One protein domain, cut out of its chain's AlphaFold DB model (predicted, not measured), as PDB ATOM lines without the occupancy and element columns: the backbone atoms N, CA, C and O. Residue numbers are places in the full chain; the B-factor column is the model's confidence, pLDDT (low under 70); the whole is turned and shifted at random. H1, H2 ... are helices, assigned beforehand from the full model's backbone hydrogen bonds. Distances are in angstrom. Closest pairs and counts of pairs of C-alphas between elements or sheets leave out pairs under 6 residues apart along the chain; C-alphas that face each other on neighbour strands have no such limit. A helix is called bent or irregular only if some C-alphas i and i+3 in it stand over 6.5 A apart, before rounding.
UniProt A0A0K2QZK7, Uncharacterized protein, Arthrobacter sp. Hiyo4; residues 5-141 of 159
ATOM      1  N   ILE A   5     -61.370  54.771  33.386       56.34
ATOM      2  CA  ILE A   5     -62.025  55.416  34.537       56.34
ATOM      3  C   ILE A   5     -63.194  54.601  35.108       56.34
ATOM      4  O   ILE A   5     -63.572  54.793  36.256       56.34
ATOM      5  N   THR A   6     -63.776  53.687  34.337       62.28
ATOM      6  CA  THR A   6     -64.887  52.841  34.805       62.28
ATOM      7  C   THR A   6     -64.431  51.519  35.427       62.28
ATOM      8  O   THR A   6     -65.255  50.805  35.989       62.28
ATOM      9  N   GLY A   7     -63.155  51.139  35.281       64.19
ATOM     10  CA  GLY A   7     -62.618  49.839  35.701       64.19
ATOM     11  C   GLY A   7     -63.096  48.640  34.864       64.19
ATOM     12  O   GLY A   7     -62.324  47.715  34.644       64.19
ATOM     13  N   PHE A   8     -64.321  48.669  34.328       77.19
ATOM     14  CA  PHE A   8     -64.939  47.580  33.558       77.19
ATOM     15  C   PHE A   8     -64.415  47.452  32.121       77.19
ATOM     16  O   PHE A   8     -64.204  46.348  31.618       77.19
ATOM     17  N   TRP A   9     -64.171  48.578  31.447       76.75
ATOM     18  CA  TRP A   9     -63.728  48.555  30.050       76.75
ATOM     19  C   TRP A   9     -62.327  47.960  29.872       76.75
ATOM     20  O   TRP A   9     -62.026  47.434  28.805       76.75
ATOM     21  N   VAL A  10     -61.479  48.000  30.904       80.00
ATOM     22  CA  VAL A  10     -60.104  47.483  30.826       80.00
ATOM     23  C   VAL A  10     -60.080  45.950  30.681       80.00
ATOM     24  O   VAL A  10     -59.539  45.476  29.680       80.00
ATOM     25  N   PRO A  11     -60.709  45.155  31.576       79.62
ATOM     26  CA  PRO A  11     -60.846  43.712  31.382       79.62
ATOM     27  C   PRO A  11     -61.536  43.341  30.070       79.62
ATOM     28  O   PRO A  11     -61.102  42.408  29.401       79.62
ATOM     29  N   MET A  12     -62.576  44.087  29.675       82.38
ATOM     30  CA  MET A  12     -63.301  43.832  28.429       82.38
ATOM     31  C   MET A  12     -62.379  43.961  27.211       82.38
ATOM     32  O   MET A  12     -62.337  43.068  26.369       82.38
ATOM     33  N   ILE A  13     -61.589  45.033  27.120       83.00
ATOM     34  CA  ILE A  13     -60.647  45.238  26.010       83.00
ATOM     35  C   ILE A  13     -59.609  44.114  25.960       83.00
ATOM     36  O   ILE A  13     -59.347  43.586  24.878       83.00
ATOM     37  N   LEU A  14     -59.053  43.714  27.107       84.19
ATOM     38  CA  LEU A  14     -58.102  42.600  27.174       84.19
ATOM     39  C   LEU A  14     -58.735  41.284  26.717       84.19
ATOM     40  O   LEU A  14     -58.141  40.567  25.915       84.19
ATOM     41  N   PHE A  15     -59.954  40.993  27.172       84.88
ATOM     42  CA  PHE A  15     -60.687  39.793  26.781       84.88
ATOM     43  C   PHE A  15     -60.982  39.771  25.278       84.88
ATOM     44  O   PHE A  15     -60.761  38.758  24.621       84.88
ATOM     45  N   THR A  16     -61.409  40.902  24.713       84.38
ATOM     46  CA  THR A  16     -61.748  40.994  23.285       84.38
ATOM     47  C   THR A  16     -60.499  40.862  22.407       84.38
ATOM     48  O   THR A  16     -60.534  40.177  21.388       84.38
ATOM     49  N   ASN A  17     -59.364  41.438  22.829       86.50
ATOM     50  CA  ASN A  17     -58.069  41.239  22.166       86.50
ATOM     51  C   ASN A  17     -57.620  39.771  22.239       86.50
ATOM     52  O   ASN A  17     -57.245  39.191  21.221       86.50
ATOM     53  N   ALA A  18     -57.711  39.145  23.416       83.81
ATOM     54  CA  ALA A  18     -57.351  37.741  23.601       83.81
ATOM     55  C   ALA A  18     -58.233  36.804  22.761       83.81
ATOM     56  O   ALA A  18     -57.719  35.887  22.121       83.81
ATOM     57  N   GLN A  19     -59.545  37.058  22.701       88.62
ATOM     58  CA  GLN A  19     -60.452  36.330  21.815       88.62
ATOM     59  C   GLN A  19     -60.070  36.500  20.346       88.62
ATOM     60  O   GLN A  19     -60.021  35.505  19.631       88.62
ATOM     61  N   GLY A  20     -59.791  37.724  19.888       84.31
ATOM     62  CA  GLY A  20     -59.408  37.981  18.497       84.31
ATOM     63  C   GLY A  20     -58.163  37.192  18.085       84.31
ATOM     64  O   GLY A  20     -58.177  36.488  17.074       84.31
ATOM     65  N   VAL A  21     -57.121  37.226  18.922       84.38
ATOM     66  CA  VAL A  21     -55.889  36.450  18.707       84.38
ATOM     67  C   VAL A  21     -56.168  34.944  18.756       84.38
ATOM     68  O   VAL A  21     -55.658  34.200  17.921       84.38
ATOM     69  N   GLY A  22     -57.005  34.483  19.690       84.69
ATOM     70  CA  GLY A  22     -57.374  33.072  19.828       84.69
ATOM     71  C   GLY A  22     -58.169  32.528  18.640       84.69
ATOM     72  O   GLY A  22     -57.898  31.423  18.175       84.69
ATOM     73  N   ILE A  23     -59.107  33.312  18.101       87.00
ATOM     74  CA  ILE A  23     -59.870  32.956  16.896       87.00
ATOM     75  C   ILE A  23     -58.925  32.853  15.700       87.00
ATOM     76  O   ILE A  23     -58.956  31.850  14.988       87.00
ATOM     77  N   ALA A  24     -58.050  33.843  15.505       83.31
ATOM     78  CA  ALA A  24     -57.061  33.807  14.435       83.31
ATOM     79  C   ALA A  24     -56.143  32.577  14.567       83.31
ATOM     80  O   ALA A  24     -55.972  31.833  13.602       83.31
ATOM     81  N   ALA A  25     -55.639  32.289  15.771       84.12
ATOM     82  CA  ALA A  25     -54.829  31.101  16.032       84.12
ATOM     83  C   ALA A  25     -55.587  29.804  15.706       84.12
ATOM     84  O   ALA A  25     -55.034  28.912  15.066       84.12
ATOM     85  N   GLY A  26     -56.861  29.714  16.100       84.75
ATOM     86  CA  GLY A  26     -57.721  28.562  15.834       84.75
ATOM     87  C   GLY A  26     -57.955  28.320  14.344       84.75
ATOM     88  O   GLY A  26     -57.848  27.184  13.885       84.75
ATOM     89  N   VAL A  27     -58.199  29.379  13.564       86.50
ATOM     90  CA  VAL A  27     -58.385  29.284  12.105       86.50
ATOM     91  C   VAL A  27     -57.109  28.798  11.419       86.50
ATOM     92  O   VAL A  27     -57.155  27.872  10.612       86.50
ATOM     93  N   PHE A  28     -55.950  29.368  11.759       84.00
ATOM     94  CA  PHE A  28     -54.680  28.942  11.166       84.00
ATOM     95  C   PHE A  28     -54.250  27.541  11.619       84.00
ATOM     96  O   PHE A  28     -53.665  26.799  10.828       84.00
ATOM     97  N   ALA A  29     -54.580  27.146  12.853       85.62
ATOM     98  CA  ALA A  29     -54.381  25.784  13.337       85.62
ATOM     99  C   ALA A  29     -55.254  24.775  12.579       85.62
ATOM    100  O   ALA A  29     -54.757  23.716  12.202       85.62
ATOM    101  N   ALA A  30     -56.512  25.119  12.284       85.94
ATOM    102  CA  ALA A  30     -57.426  24.255  11.535       85.94
ATOM    103  C   ALA A  30     -56.947  23.969  10.100       85.94
ATOM    104  O   ALA A  30     -57.208  22.895   9.567       85.94
ATOM    105  N   VAL A  31     -56.214  24.904   9.488       86.94
ATOM    106  CA  VAL A  31     -55.632  24.755   8.138       86.94
ATOM    107  C   VAL A  31     -54.183  24.231   8.192       86.94
ATOM    108  O   VAL A  31     -53.535  24.076   7.160       86.94
ATOM    109  N   GLY A  32     -53.645  23.948   9.385       82.88
ATOM    110  CA  GLY A  32     -52.278  23.446   9.566       82.88
ATOM    111  C   GLY A  32     -51.172  24.461   9.242       82.88
ATOM    112  O   GLY A  32     -50.037  24.061   9.017       82.88
ATOM    113  N   ARG A  33     -51.480  25.767   9.214       82.44
ATOM    114  CA  ARG A  33     -50.540  26.858   8.867       82.44
ATOM    115  C   ARG A  33     -50.153  27.708  10.079       82.44
ATOM    116  O   ARG A  33     -50.169  28.939  10.035       82.44
ATOM    117  N   GLN A  34     -49.851  27.046  11.194       78.62
ATOM    118  CA  GLN A  34     -49.454  27.706  12.445       78.62
ATOM    119  C   GLN A  34     -48.127  28.467  12.304       78.62
ATOM    120  O   GLN A  34     -47.940  29.523  12.899       78.62
ATOM    121  N   ASP A  35     -47.227  27.964  11.466       74.25
ATOM    122  CA  ASP A  35     -45.977  28.604  11.061       74.25
ATOM    123  C   ASP A  35     -46.202  29.981  10.412       74.25
ATOM    124  O   ASP A  35     -45.545  30.958  10.775       74.25
ATOM    125  N   VAL A  36     -47.182  30.084   9.509       75.62
ATOM    126  CA  VAL A  36     -47.564  31.350   8.866       75.62
ATOM    127  C   VAL A  36     -48.189  32.296   9.887       75.62
ATOM    128  O   VAL A  36     -47.820  33.466   9.936       75.62
ATOM    129  N   PHE A  37     -49.074  31.792  10.748       78.44
ATOM    130  CA  PHE A  37     -49.673  32.579  11.826       78.44
ATOM    131  C   PHE A  37     -48.611  33.223  12.722       78.44
ATOM    132  O   PHE A  37     -48.607  34.441  12.903       78.44
ATOM    133  N   TYR A  38     -47.665  32.431  13.231       74.62
ATOM    134  CA  TYR A  38     -46.604  32.952  14.087       74.62
ATOM    135  C   TYR A  38     -45.659  33.888  13.331       74.62
ATOM    136  O   TYR A  38     -45.226  34.888  13.896       74.62
ATOM    137  N   SER A  39     -45.385  33.627  12.050       72.06
ATOM    138  CA  SER A  39     -44.573  34.529  11.228       72.06
ATOM    139  C   SER A  39     -45.215  35.898  11.019       72.06
ATOM    140  O   SER A  39     -44.479  36.865  10.838       72.06
ATOM    141  N   TYR A  40     -46.545  35.978  10.980       69.69
ATOM    142  CA  TYR A  40     -47.255  37.242  10.817       69.69
ATOM    143  C   TYR A  40     -47.474  37.940  12.158       69.69
ATOM    144  O   TYR A  40     -47.304  39.144  12.216       69.69
ATOM    145  N   ILE A  41     -47.770  37.220  13.242       76.44
ATOM    146  CA  ILE A  41     -48.125  37.841  14.529       76.44
ATOM    147  C   ILE A  41     -46.935  38.114  15.448       76.44
ATOM    148  O   ILE A  41     -46.919  39.151  16.101       76.44
ATOM    149  N   LEU A  42     -45.930  37.238  15.546       75.69
ATOM    150  CA  LEU A  42     -44.841  37.449  16.517       75.69
ATOM    151  C   LEU A  42     -43.992  38.708  16.267       75.69
ATOM    152  O   LEU A  42     -43.607  39.321  17.262       75.69
ATOM    153  N   PRO A  43     -43.667  39.112  15.020       71.81
ATOM    154  CA  PRO A  43     -42.729  40.210  14.794       71.81
ATOM    155  C   PRO A  43     -43.169  41.546  15.404       71.81
ATOM    156  O   PRO A  43     -42.362  42.215  16.041       71.81
ATOM    157  N   HIS A  44     -44.441  41.915  15.234       77.25
ATOM    158  CA  HIS A  44     -45.009  43.186  15.708       77.25
ATOM    159  C   HIS A  44     -46.049  42.976  16.822       77.25
ATOM    160  O   HIS A  44     -46.075  43.711  17.811       77.25
ATOM    161  N   GLY A  45     -46.820  41.887  16.756       76.81
ATOM    162  CA  GLY A  45     -47.897  41.594  17.700       76.81
ATOM    163  C   GLY A  45     -47.437  41.436  19.151       76.81
ATOM    164  O   GLY A  45     -48.179  41.797  20.055       76.81
ATOM    165  N   LEU A  46     -46.204  40.982  19.416       77.44
ATOM    166  CA  LEU A  46     -45.657  40.939  20.784       77.44
ATOM    167  C   LEU A  46     -45.537  42.339  21.406       77.44
ATOM    168  O   LEU A  46     -45.817  42.533  22.595       77.44
ATOM    169  N   MET A  47     -45.123  43.320  20.607       78.50
ATOM    170  CA  MET A  47     -44.918  44.685  21.072       78.50
ATOM    171  C   MET A  47     -46.240  45.448  21.164       78.50
ATOM    172  O   MET A  47     -46.467  46.156  22.145       78.50
ATOM    173  N   GLU A  48     -47.154  45.217  20.225       81.81
ATOM    174  CA  GLU A  48     -48.535  45.702  20.299       81.81
ATOM    175  C   GLU A  48     -49.283  45.169  21.518       81.81
ATOM    176  O   GLU A  48     -49.884  45.955  22.249       81.81
ATOM    177  N   LEU A  49     -49.203  43.865  21.807       83.06
ATOM    178  CA  LEU A  49     -49.850  43.297  22.993       83.06
ATOM    179  C   LEU A  49     -49.279  43.918  24.272       83.06
ATOM    180  O   LEU A  49     -50.027  44.279  25.179       83.06
ATOM    181  N   THR A  50     -47.958  44.110  24.322       82.19
ATOM    182  CA  THR A  50     -47.288  44.796  25.436       82.19
ATOM    183  C   THR A  50     -47.793  46.234  25.584       82.19
ATOM    184  O   THR A  50     -48.129  46.654  26.692       82.19
ATOM    185  N   ALA A  51     -47.930  46.973  24.481       83.88
ATOM    186  CA  ALA A  51     -48.482  48.324  24.479       83.88
ATOM    187  C   ALA A  51     -49.938  48.354  24.978       83.88
ATOM    188  O   ALA A  51     -50.289  49.202  25.799       83.88
ATOM    189  N   VAL A  52     -50.773  47.395  24.560       83.69
ATOM    190  CA  VAL A  52     -52.155  47.245  25.048       83.69
ATOM    191  C   VAL A  52     -52.176  46.979  26.553       83.69
ATOM    192  O   VAL A  52     -52.932  47.636  27.271       83.69
ATOM    193  N   PHE A  53     -51.329  46.080  27.063       84.44
ATOM    194  CA  PHE A  53     -51.244  45.806  28.499       84.44
ATOM    195  C   PHE A  53     -50.805  47.032  29.300       84.44
ATOM    196  O   PHE A  53     -51.420  47.344  30.319       84.44
ATOM    197  N   VAL A  54     -49.795  47.765  28.829       83.38
ATOM    198  CA  VAL A  54     -49.315  48.991  29.482       83.38
ATOM    199  C   VAL A  54     -50.394  50.079  29.460       83.38
ATOM    200  O   VAL A  54     -50.645  50.714  30.484       83.38
ATOM    201  N   ALA A  55     -51.102  50.254  28.341       81.88
ATOM    202  CA  ALA A  55     -52.227  51.185  28.239       81.88
ATOM    203  C   ALA A  55     -53.368  50.827  29.206       81.88
ATOM    204  O   ALA A  55     -53.961  51.708  29.835       81.88
ATOM    205  N   CYS A  56     -53.665  49.531  29.339       81.88
ATOM    206  CA  CYS A  56     -54.665  49.000  30.259       81.88
ATOM    207  C   CYS A  56     -54.264  49.227  31.721       81.88
ATOM    208  O   CYS A  56     -55.066  49.742  32.498       81.88
ATOM    209  N   ALA A  57     -53.016  48.915  32.080       81.81
ATOM    210  CA  ALA A  57     -52.471  49.141  33.415       81.81
ATOM    211  C   ALA A  57     -52.515  50.627  33.797       81.81
ATOM    212  O   ALA A  57     -52.966  50.978  34.887       81.81
ATOM    213  N   ALA A  58     -52.123  51.512  32.879       80.75
ATOM    214  CA  ALA A  58     -52.153  52.950  33.108       80.75
ATOM    215  C   ALA A  58     -53.594  53.488  33.244       80.75
ATOM    216  O   ALA A  58     -53.869  54.320  34.107       80.75
ATOM    217  N   GLY A  59     -54.549  52.957  32.468       77.81
ATOM    218  CA  GLY A  59     -55.975  53.267  32.629       77.81
ATOM    219  C   GLY A  59     -56.548  52.810  33.976       77.81
ATOM    220  O   GLY A  59     -57.303  53.552  34.606       77.81
ATOM    221  N   LEU A  60     -56.152  51.623  34.448       80.44
ATOM    222  CA  LEU A  60     -56.546  51.101  35.758       80.44
ATOM    223  C   LEU A  60     -55.936  51.918  36.911       80.44
ATOM    224  O   LEU A  60     -56.551  52.050  37.966       80.44
ATOM    225  N   ARG A  61     -54.754  52.512  36.702       79.44
ATOM    226  CA  ARG A  61     -54.087  53.376  37.683       79.44
ATOM    227  C   ARG A  61     -54.876  54.663  37.964       79.44
ATOM    228  O   ARG A  61     -55.028  55.003  39.135       79.44
ATOM    229  N   ILE A  62     -55.483  55.310  36.951       77.88
ATOM    230  CA  ILE A  62     -56.431  56.429  37.202       77.88
ATOM    231  C   ILE A  62     -57.637  55.949  37.995       77.88
ATOM    232  O   ILE A  62     -58.073  56.620  38.930       77.88
ATOM    233  N   PHE A  63     -58.208  54.807  37.602       78.62
ATOM    234  CA  PHE A  63     -59.365  54.253  38.295       78.62
ATOM    235  C   PHE A  63     -59.063  54.050  39.778       78.62
ATOM    236  O   PHE A  63     -59.820  54.505  40.634       78.62
ATOM    237  N   TRP A  64     -57.905  53.470  40.085       76.25
ATOM    238  CA  TRP A  64     -57.454  53.299  41.457       76.25
ATOM    239  C   TRP A  64     -57.240  54.634  42.183       76.25
ATOM    240  O   TRP A  64     -57.647  54.759  43.337       76.25
ATOM    241  N   ALA A  65     -56.690  55.653  41.513       77.19
ATOM    242  CA  ALA A  65     -56.531  56.997  42.077       77.19
ATOM    243  C   ALA A  65     -57.876  57.674  42.418       77.19
ATOM    244  O   ALA A  65     -57.944  58.448  43.371       77.19
ATOM    245  N   MET A  66     -58.959  57.360  41.698       76.12
ATOM    246  CA  MET A  66     -60.315  57.800  42.063       76.12
ATOM    247  C   MET A  66     -60.899  57.026  43.244       76.12
ATOM    248  O   MET A  66     -61.569  57.624  44.090       76.12
ATOM    249  N   VAL A  67     -60.690  55.706  43.280       78.00
ATOM    250  CA  VAL A  67     -61.254  54.811  44.302       78.00
ATOM    251  C   VAL A  67     -60.569  55.018  45.654       78.00
ATOM    252  O   VAL A  67     -61.252  55.157  46.667       78.00
ATOM    253  N   SER A  68     -59.236  55.083  45.673       78.56
ATOM    254  CA  SER A  68     -58.423  55.257  46.880       78.56
ATOM    255  C   SER A  68     -57.402  56.393  46.700       78.56
ATOM    256  O   SER A  68     -56.215  56.148  46.476       78.56
ATOM    257  N   PRO A  69     -57.841  57.664  46.793       69.94
ATOM    258  CA  PRO A  69     -56.983  58.839  46.597       69.94
ATOM    259  C   PRO A  69     -56.015  59.113  47.769       69.94
ATOM    260  O   PRO A  69     -55.209  60.047  47.704       69.94
ATOM    261  N   GLY A  70     -56.086  58.334  48.856       74.94
ATOM    262  CA  GLY A  70     -55.307  58.571  50.072       74.94
ATOM    263  C   GLY A  70     -55.644  59.931  50.715       74.94
ATOM    264  O   GLY A  70     -56.821  60.277  50.794       74.94
ATOM    265  N   PRO A  71     -54.650  60.718  51.172       72.94
ATOM    266  CA  PRO A  71     -54.876  62.017  51.819       72.94
ATOM    267  C   PRO A  71     -55.223  63.166  50.848       72.94
ATOM    268  O   PRO A  71     -55.403  64.300  51.286       72.94
ATOM    269  N   ARG A  72     -55.293  62.917  49.531       74.38
ATOM    270  CA  ARG A  72     -55.559  63.944  48.507       74.38
ATOM    271  C   ARG A  72     -57.045  64.005  48.148       74.38
ATOM    272  O   ARG A  72     -57.769  63.016  48.248       74.38
ATOM    273  N   THR A  73     -57.510  65.152  47.657       76.69
ATOM    274  CA  THR A  73     -58.860  65.258  47.086       76.69
ATOM    275  C   THR A  73     -58.944  64.471  45.774       76.69
ATOM    276  O   THR A  73     -58.006  64.476  44.977       76.69
ATOM    277  N   ARG A  74     -60.081  63.801  45.523       74.94
ATOM    278  CA  ARG A  74     -60.287  62.931  44.343       74.94
ATOM    279  C   ARG A  74     -59.927  63.617  43.020       74.94
ATOM    280  O   ARG A  74     -59.246  63.026  42.195       74.94
ATOM    281  N   GLY A  75     -60.333  64.877  42.843       73.38
ATOM    282  CA  GLY A  75     -60.030  65.642  41.628       73.38
ATOM    283  C   GLY A  75     -58.535  65.911  41.434       73.38
ATOM    284  O   GLY A  75     -58.042  65.837  40.313       73.38
ATOM    285  N   ARG A  76     -57.795  66.152  42.522       75.31
ATOM    286  CA  ARG A  76     -56.350  66.408  42.470       75.31
ATOM    287  C   ARG A  76     -55.564  65.118  42.225       75.31
ATOM    288  O   ARG A  76     -54.691  65.103  41.371       75.31
ATOM    289  N   ALA A  77     -55.962  64.014  42.864       74.69
ATOM    290  CA  ALA A  77     -55.384  62.691  42.611       74.69
ATOM    291  C   ALA A  77     -55.548  62.247  41.143       74.69
ATOM    292  O   ALA A  77     -54.622  61.692  40.560       74.69
ATOM    293  N   VAL A  78     -56.702  62.528  40.527       76.00
ATOM    294  CA  VAL A  78     -56.942  62.242  39.102       76.00
ATOM    295  C   VAL A  78     -56.149  63.164  38.185       76.00
ATOM    296  O   VAL A  78     -55.655  62.699  37.164       76.00
ATOM    297  N   ALA A  79     -56.025  64.451  38.519       75.88
ATOM    298  CA  ALA A  79     -55.265  65.399  37.709       75.88
ATOM    299  C   ALA A  79     -53.767  65.050  37.672       75.88
ATOM    300  O   ALA A  79     -53.171  65.051  36.595       75.88
ATOM    301  N   ASP A  80     -53.188  64.694  38.821       75.38
ATOM    302  CA  ASP A  80     -51.782  64.280  38.927       75.38
ATOM    303  C   ASP A  80     -51.540  62.975  38.143       75.38
ATOM    304  O   ASP A  80     -50.647  62.880  37.299       75.38
ATOM    305  N   GLU A  81     -52.403  61.973  38.340       76.62
ATOM    306  CA  GLU A  81     -52.290  60.680  37.658       76.62
ATOM    307  C   GLU A  81     -52.580  60.788  36.146       76.62
ATOM    308  O   GLU A  81     -51.948  60.124  35.324       76.62
ATOM    309  N   GLY A  82     -53.485  61.689  35.755       73.19
ATOM    310  CA  GLY A  82     -53.780  62.025  34.364       73.19
ATOM    311  C   GLY A  82     -52.592  62.661  33.641       73.19
ATOM    312  O   GLY A  82     -52.369  62.370  32.467       73.19
ATOM    313  N   ARG A  83     -51.785  63.467  34.341       77.88
ATOM    314  CA  ARG A  83     -50.560  64.071  33.799       77.88
ATOM    315  C   ARG A  83     -49.486  63.011  33.550       77.88
ATOM    316  O   ARG A  83     -48.943  62.944  32.451       77.88
ATOM    317  N   SER A  84     -49.278  62.107  34.512       74.69
ATOM    318  CA  SER A  84     -48.383  60.950  34.347       74.69
ATOM    319  C   SER A  84     -48.796  60.055  33.170       74.69
ATOM    320  O   SER A  84     -47.955  59.496  32.464       74.69
ATOM    321  N   LEU A  85     -50.096  59.960  32.902       76.94
ATOM    322  CA  LEU A  85     -50.628  59.202  31.779       76.94
ATOM    323  C   LEU A  85     -50.324  59.778  30.406       76.94
ATOM    324  O   LEU A  85     -50.230  59.003  29.457       76.94
ATOM    325  N   ILE A  86     -50.165  61.095  30.282       76.19
ATOM    326  CA  ILE A  86     -49.756  61.721  29.020       76.19
ATOM    327  C   ILE A  86     -48.353  61.233  28.651       76.19
ATOM    328  O   ILE A  86     -48.123  60.829  27.512       76.19
ATOM    329  N   THR A  87     -47.448  61.167  29.627       78.31
ATOM    330  CA  THR A  87     -46.098  60.617  29.453       78.31
ATOM    331  C   THR A  87     -46.147  59.153  29.010       78.31
ATOM    332  O   THR A  87     -45.460  58.760  28.066       78.31
ATOM    333  N   VAL A  88     -47.014  58.341  29.627       80.19
ATOM    334  CA  VAL A  88     -47.221  56.941  29.217       80.19
ATOM    335  C   VAL A  88     -47.803  56.856  27.805       80.19
ATOM    336  O   VAL A  88     -47.349  56.038  27.011       80.19
ATOM    337  N   ALA A  89     -48.776  57.702  27.463       78.00
ATOM    338  CA  ALA A  89     -49.389  57.739  26.139       78.00
ATOM    339  C   ALA A  89     -48.363  58.074  25.051       78.00
ATOM    340  O   ALA A  89     -48.316  57.392  24.032       78.00
ATOM    341  N   LEU A  90     -47.501  59.067  25.288       80.38
ATOM    342  CA  LEU A  90     -46.403  59.417  24.386       80.38
ATOM    343  C   LEU A  90     -45.417  58.255  24.217       80.38
ATOM    344  O   LEU A  90     -45.046  57.922  23.092       80.38
ATOM    345  N   GLY A  91     -45.051  57.582  25.312       83.00
ATOM    346  CA  GLY A  91     -44.224  56.376  25.253       83.00
ATOM    347  C   GLY A  91     -44.875  55.262  24.426       83.00
ATOM    348  O   GLY A  91     -44.218  54.647  23.591       83.00
ATOM    349  N   LEU A  92     -46.179  55.040  24.597       85.19
ATOM    350  CA  LEU A  92     -46.936  54.051  23.829       85.19
ATOM    351  C   LEU A  92     -47.013  54.390  22.341       85.19
ATOM    352  O   LEU A  92     -46.906  53.484  21.522       85.19
ATOM    353  N   VAL A  93     -47.155  55.668  21.978       84.88
ATOM    354  CA  VAL A  93     -47.111  56.104  20.573       84.88
ATOM    355  C   VAL A  93     -45.773  55.731  19.940       84.88
ATOM    356  O   VAL A  93     -45.761  55.180  18.844       84.88
ATOM    357  N   LEU A  94     -44.654  55.961  20.635       82.44
ATOM    358  CA  LEU A  94     -43.331  55.569  20.140       82.44
ATOM    359  C   LEU A  94     -43.203  54.048  19.999       82.44
ATOM    360  O   LEU A  94     -42.717  53.567  18.982       82.44
ATOM    361  N   VAL A  95     -43.678  53.282  20.984       82.88
ATOM    362  CA  VAL A  95     -43.649  51.810  20.939       82.88
ATOM    363  C   VAL A  95     -44.475  51.273  19.769       82.88
ATOM    364  O   VAL A  95     -43.998  50.424  19.020       82.88
ATOM    365  N   LEU A  96     -45.687  51.796  19.566       84.00
ATOM    366  CA  LEU A  96     -46.544  51.424  18.438       84.00
ATOM    367  C   LEU A  96     -45.951  51.865  17.098       84.00
ATOM    368  O   LEU A  96     -46.063  51.136  16.119       84.00
ATOM    369  N   PHE A  97     -45.268  53.008  17.048       83.06
ATOM    370  CA  PHE A  97     -44.549  53.448  15.857       83.06
ATOM    371  C   PHE A  97     -43.421  52.478  15.485       83.06
ATOM    372  O   PHE A  97     -43.321  52.072  14.329       83.06
ATOM    373  N   VAL A  98     -42.613  52.034  16.457       82.06
ATOM    374  CA  VAL A  98     -41.595  50.999  16.209       82.06
ATOM    375  C   VAL A  98     -42.257  49.681  15.791       82.06
ATOM    376  O   VAL A  98     -41.743  49.019  14.894       82.06
ATOM    377  N   SER A  99     -43.414  49.325  16.363       82.50
ATOM    378  CA  SER A  99     -44.174  48.131  15.958       82.50
ATOM    379  C   SER A  99     -44.594  48.209  14.491       82.50
ATOM    380  O   SER A  99     -44.307  47.296  13.723       82.50
ATOM    381  N   GLY A 100     -45.157  49.345  14.071       79.56
ATOM    382  CA  GLY A 100     -45.549  49.589  12.684       79.56
ATOM    383  C   GLY A 100     -44.364  49.629  11.715       79.56
ATOM    384  O   GLY A 100     -44.487  49.189  10.575       79.56
ATOM    385  N   LEU A 101     -43.185  50.088  12.152       82.69
ATOM    386  CA  LEU A 101     -41.958  49.956  11.360       82.69
ATOM    387  C   LEU A 101     -41.555  48.484  11.209       82.69
ATOM    388  O   LEU A 101     -41.250  48.040  10.104       82.69
ATOM    389  N   VAL A 102     -41.577  47.702  12.288       79.38
ATOM    390  CA  VAL A 102     -41.294  46.263  12.210       79.38
ATOM    391  C   VAL A 102     -42.297  45.578  11.286       79.38
ATOM    392  O   VAL A 102     -41.894  44.787  10.440       79.38
ATOM    393  N   GLU A 103     -43.578  45.921  11.356       80.44
ATOM    394  CA  GLU A 103     -44.584  45.402  10.436       80.44
ATOM    395  C   GLU A 103     -44.283  45.797   8.979       80.44
ATOM    396  O   GLU A 103     -44.190  44.933   8.108       80.44
ATOM    397  N   GLY A 104     -44.051  47.082   8.711       73.75
ATOM    398  CA  GLY A 104     -43.818  47.602   7.363       73.75
ATOM    399  C   GLY A 104     -42.530  47.099   6.703       73.75
ATOM    400  O   GLY A 104     -42.489  46.956   5.483       73.75
ATOM    401  N   PHE A 105     -41.490  46.795   7.485       75.88
ATOM    402  CA  PHE A 105     -40.193  46.354   6.962       75.88
ATOM    403  C   PHE A 105     -39.955  44.842   7.085       75.88
ATOM    404  O   PHE A 105     -39.331  44.251   6.203       75.88
ATOM    405  N   VAL A 106     -40.435  44.187   8.147       69.75
ATOM    406  CA  VAL A 106     -40.157  42.765   8.431       69.75
ATOM    407  C   VAL A 106     -41.260  41.852   7.900       69.75
ATOM    408  O   VAL A 106     -40.948  40.781   7.368       69.75
ATOM    409  N   THR A 107     -42.532  42.261   7.966       67.38
ATOM    410  CA  THR A 107     -43.655  41.446   7.471       67.38
ATOM    411  C   THR A 107     -43.553  41.171   5.960       67.38
ATOM    412  O   THR A 107     -43.568  39.988   5.597       67.38
ATOM    413  N   PRO A 108     -43.353  42.174   5.073       68.62
ATOM    414  CA  PRO A 108     -43.246  41.943   3.627       68.62
ATOM    415  C   PRO A 108     -41.881  41.412   3.160       68.62
ATOM    416  O   PRO A 108     -41.725  41.074   1.989       68.62
ATOM    417  N   SER A 109     -40.882  41.311   4.043       68.94
ATOM    418  CA  SER A 109     -39.541  40.861   3.658       68.94
ATOM    419  C   SER A 109     -39.509  39.360   3.303       68.94
ATOM    420  O   SER A 109     -40.162  38.564   3.987       68.94
ATOM    421  N   PRO A 110     -38.718  38.920   2.300       70.25
ATOM    422  CA  PRO A 110     -38.552  37.504   1.940       70.25
ATOM    423  C   PRO A 110     -37.698  36.709   2.947       70.25
ATOM    424  O   PRO A 110     -37.286  35.584   2.670       70.25
ATOM    425  N   LEU A 111     -37.397  37.290   4.113       68.69
ATOM    426  CA  LEU A 111     -36.617  36.657   5.169       68.69
ATOM    427  C   LEU A 111     -37.280  35.365   5.683       68.69
ATOM    428  O   LEU A 111     -38.510  35.297   5.787       68.69
ATOM    429  N   PRO A 112     -36.479  34.357   6.070       75.94
ATOM    430  CA  PRO A 112     -37.002  33.131   6.654       75.94
ATOM    431  C   PRO A 112     -37.704  33.414   7.993       75.94
ATOM    432  O   PRO A 112     -37.317  34.312   8.742       75.94
ATOM    433  N   VAL A 113     -38.731  32.619   8.309       70.38
ATOM    434  CA  VAL A 113     -39.636  32.814   9.462       70.38
ATOM    435  C   VAL A 113     -38.885  32.996  10.787       70.38
ATOM    436  O   VAL A 113     -39.222  33.876  11.577       70.38
ATOM    437  N   TRP A 114     -37.815  32.228  11.008       72.31
ATOM    438  CA  TRP A 114     -36.997  32.324  12.222       72.31
ATOM    439  C   TRP A 114     -36.305  33.687  12.374       72.31
ATOM    440  O   TRP A 114     -36.193  34.191  13.489       72.31
ATOM    441  N   ALA A 115     -35.890  34.317  11.269       73.31
ATOM    442  CA  ALA A 115     -35.262  35.634  11.291       73.31
ATOM    443  C   ALA A 115     -36.291  36.730  11.604       73.31
ATOM    444  O   ALA A 115     -36.004  37.625  12.395       73.31
ATOM    445  N   LYS A 116     -37.516  36.624  11.065       74.44
ATOM    446  CA  LYS A 116     -38.619  37.547  11.392       74.44
ATOM    447  C   LYS A 116     -38.980  37.490  12.875       74.44
ATOM    448  O   LYS A 116     -39.098  38.528  13.524       74.44
ATOM    449  N   ILE A 117     -39.095  36.276  13.416       73.44
ATOM    450  CA  ILE A 117     -39.351  36.051  14.843       73.44
ATOM    451  C   ILE A 117     -38.192  36.602  15.686       73.44
ATOM    452  O   ILE A 117     -38.436  37.299  16.665       73.44
ATOM    453  N   GLY A 118     -36.942  36.348  15.285       76.62
ATOM    454  CA  GLY A 118     -35.756  36.851  15.978       76.62
ATOM    455  C   GLY A 118     -35.702  38.377  16.057       76.62
ATOM    456  O   GLY A 118     -35.387  38.913  17.116       76.62
ATOM    457  N   ILE A 119     -36.067  39.083  14.980       76.19
ATOM    458  CA  ILE A 119     -36.124  40.554  14.969       76.19
ATOM    459  C   ILE A 119     -37.205  41.061  15.929       76.19
ATOM    460  O   ILE A 119     -36.914  41.924  16.754       76.19
ATOM    461  N   GLY A 120     -38.417  40.499  15.885       76.56
ATOM    462  CA  GLY A 120     -39.480  40.874  16.826       76.56
ATOM    463  C   GLY A 120     -39.086  40.640  18.284       76.56
ATOM    464  O   GLY A 120     -39.309  41.487  19.148       76.56
ATOM    465  N   LEU A 121     -38.418  39.518  18.558       78.69
ATOM    466  CA  LEU A 121     -37.953  39.164  19.897       78.69
ATOM    467  C   LEU A 121     -36.808  40.074  20.364       78.69
ATOM    468  O   LEU A 121     -36.790  40.475  21.526       78.69
ATOM    469  N   ALA A 122     -35.899  40.465  19.469       80.31
ATOM    470  CA  ALA A 122     -34.848  41.439  19.755       80.31
ATOM    471  C   ALA A 122     -35.428  42.826  20.058       80.31
ATOM    472  O   ALA A 122     -35.004  43.477  21.011       80.31
ATOM    473  N   VAL A 123     -36.435  43.257  19.297       80.25
ATOM    474  CA  VAL A 123     -37.138  44.521  19.529       80.25
ATOM    475  C   VAL A 123     -37.859  44.490  20.881       80.25
ATOM    476  O   VAL A 123     -37.661  45.389  21.699       80.25
ATOM    477  N   LEU A 124     -38.587  43.415  21.192       80.62
ATOM    478  CA  LEU A 124     -39.222  43.238  22.500       80.62
ATOM    479  C   LEU A 124     -38.191  43.227  23.645       80.62
ATOM    480  O   LEU A 124     -38.392  43.886  24.667       80.62
ATOM    481  N   ALA A 125     -37.079  42.511  23.479       80.31
ATOM    482  CA  ALA A 125     -36.005  42.460  24.465       80.31
ATOM    483  C   ALA A 125     -35.345  43.832  24.655       80.31
ATOM    484  O   ALA A 125     -35.030  44.205  25.782       80.31
ATOM    485  N   SER A 126     -35.183  44.611  23.583       80.06
ATOM    486  CA  SER A 126     -34.659  45.976  23.657       80.06
ATOM    487  C   SER A 126     -35.616  46.918  24.391       80.06
ATOM    488  O   SER A 126     -35.172  47.694  25.236       80.06
ATOM    489  N   TYR A 127     -36.930  46.779  24.172       80.06
ATOM    490  CA  TYR A 127     -37.952  47.507  24.918       80.06
ATOM    491  C   TYR A 127     -37.898  47.172  26.415       80.06
ATOM    492  O   TYR A 127     -37.772  48.071  27.246       80.06
ATOM    493  N   TRP A 128     -37.915  45.886  26.775       77.06
ATOM    494  CA  TRP A 128     -37.813  45.467  28.176       77.06
ATOM    495  C   TRP A 128     -36.470  45.838  28.805       77.06
ATOM    496  O   TRP A 128     -36.435  46.247  29.962       77.06
ATOM    497  N   GLY A 129     -35.372  45.764  28.053       79.25
ATOM    498  CA  GLY A 129     -34.057  46.227  28.489       79.25
ATOM    499  C   GLY A 129     -34.059  47.721  28.808       79.25
ATOM    500  O   GLY A 129     -33.577  48.125  29.865       79.25
ATOM    501  N   TYR A 130     -34.668  48.542  27.953       76.88
ATOM    502  CA  TYR A 130     -34.840  49.969  28.213       76.88
ATOM    503  C   TYR A 130     -35.692  50.216  29.466       76.88
ATOM    504  O   TYR A 130     -35.261  50.927  30.374       76.88
ATOM    505  N   VAL A 131     -36.858  49.573  29.576       75.88
ATOM    506  CA  VAL A 131     -37.759  49.728  30.730       75.88
ATOM    507  C   VAL A 131     -37.086  49.297  32.040       75.88
ATOM    508  O   VAL A 131     -37.154  50.019  33.033       75.88
ATOM    509  N   LEU A 132     -36.401  48.154  32.060       75.31
ATOM    510  CA  LEU A 132     -35.797  47.601  33.276       75.31
ATOM    511  C   LEU A 132     -34.505  48.305  33.693       75.31
ATOM    512  O   LEU A 132     -34.204  48.337  34.883       75.31
ATOM    513  N   VAL A 133     -33.733  48.849  32.750       76.81
ATOM    514  CA  VAL A 133     -32.466  49.529  33.060       76.81
ATOM    515  C   VAL A 133     -32.691  51.021  33.265       76.81
ATOM    516  O   VAL A 133     -32.309  51.567  34.298       76.81
ATOM    517  N   TRP A 134     -33.308  51.688  32.293       70.00
ATOM    518  CA  TRP A 134     -33.484  53.139  32.299       70.00
ATOM    519  C   TRP A 134     -34.728  53.544  33.078       70.00
ATOM    520  O   TRP A 134     -34.657  54.467  33.881       70.00
ATOM    521  N   GLY A 135     -35.833  52.808  32.929       64.19
ATOM    522  CA  GLY A 135     -37.047  53.056  33.713       64.19
ATOM    523  C   GLY A 135     -36.831  52.830  35.211       64.19
ATOM    524  O   GLY A 135     -37.273  53.638  36.025       64.19
ATOM    525  N   ARG A 136     -36.073  51.792  35.588       69.25
ATOM    526  CA  ARG A 136     -35.707  51.551  36.992       69.25
ATOM    527  C   ARG A 136     -34.775  52.628  37.543       69.25
ATOM    528  O   ARG A 136     -35.024  53.132  38.627       69.25
ATOM    529  N   ARG A 137     -33.762  53.046  36.774       67.75
ATOM    530  CA  ARG A 137     -32.873  54.156  37.161       67.75
ATOM    531  C   ARG A 137     -33.610  55.483  37.322       67.75
ATOM    532  O   ARG A 137     -33.322  56.203  38.266       67.75
ATOM    533  N   ALA A 138     -34.551  55.792  36.432       61.56
ATOM    534  CA  ALA A 138     -35.378  56.993  36.531       61.56
ATOM    535  C   ALA A 138     -36.284  56.946  37.773       61.56
ATOM    536  O   ALA A 138     -36.339  57.906  38.536       61.56
ATOM    537  N   TYR A 139     -36.917  55.797  38.036       65.12
ATOM    538  CA  TYR A 139     -37.722  55.600  39.240       65.12
ATOM    539  C   TYR A 139     -36.896  55.758  40.525       65.12
ATOM    540  O   TYR A 139     -37.315  56.469  41.441       65.12
ATOM    541  N   ASP A 140     -35.710  55.144  40.574       67.75
ATOM    542  CA  ASP A 140     -34.798  55.208  41.721       67.75
ATOM    543  C   ASP A 140     -34.216  56.623  41.916       67.75
ATOM    544  O   ASP A 140     -33.959  57.034  43.045       67.75
ATOM    545  N   ALA A 141     -34.065  57.399  40.835       69.44
ATOM    546  CA  ALA A 141     -33.662  58.807  40.870       69.44
ATOM    547  C   ALA A 141     -34.791  59.765  41.296       69.44
ATOM    548  O   ALA A 141     -34.556  60.962  41.446       69.44
TER     549      ALA A 141
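AT A GLANCE: This is residues 5 to 141 of the 159 residues of an uncharacterized protein of Arthrobacter sp. Hiyo4 (UniProt A0A0K2QZK7). Four long helices run side by side, each against the one before it, with H2 in the middle: H1 packs along one side of it, while H3 and H4 are on the other side. H4 packs on H2 with its first part, residues 113 to 124, and then veers off, so that residues 129 to 141 stick out free. The printed part has 137 residues, with four named helices in the order H1, H2, H3, H4 and no named strand; the class is all helix. The whole is loose, with a radius of gyration of the C-alphas of 18.1 A, and elongated, spanning 56 by 34 by 20 A.

HOW THE PARTS SIT: Begin with H1, residues 9 to 30, which touches H2, residues 34 to 67; look at the C-alphas of Phe 28 and Gln 34, their closest, 5.5 A apart. These two helices form a helical hairpin, at a shallow tilt of 11 degrees, opposite ways. H2 is the hub, touching the three other helices. Go on to H3, residues 74 to 106, which makes a hairpin with H2 at a shallow tilt of 8 degrees, opposite ways; their closest C-alphas, of His 44 and Ser 99, are 5.0 A apart. H4, residues 113 to 140, touches H2 with residues 113 to 124 alone, running the same way at a shallow tilt of 23 degrees; the closest C-alphas, of Pro 43 and Gly 120, are 3.9 A apart. H3 and H4, also a hairpin, only just touch, with 3 pairs of C-alphas within 8 A, the closest those of Val 106 and Lys 116 at 6.2 A. H2, H3 and H4 are an up and down bundle, each running against the one before it. H1 is apart from H3 and from H4. Every O i to N i+4 pair is within hydrogen-bond range in H1; H2 has 26 of 30, H3 28 of 29 and H4 23 of 24.

IN THESE COORDINATES: Find C-alpha 9 at (-63.728, 48.555, 30.050); from there H1 runs 31.2 A to C-alpha 30. H2 covers 43.5 A and has a kink of 56 degrees near residue 43; it is irregular, but only just, with C-alphas 40 and 43 being 6.7 A apart. H3 covers 45.8 A, with a kink of 26 degrees near residue 84. H4 runs 39.6 A, from C-alpha 113 at (-39.636, 32.814, 9.462) to C-alpha 140 at (-34.798, 55.208, 41.721).

THE WHOLE: The two C-alphas farthest apart, of Pro 71 and Pro 110, are 57.9 A from each other. The printed part has no cut; the link from H1 to H2 is tight, and those from H2 to H3 and from H3 to H4 are short. The mean pLDDT of the printed part is 77.6; look for values under 70 at residues 5 to 7, 40, 69, 106 to 109, 111 and 135 to 141.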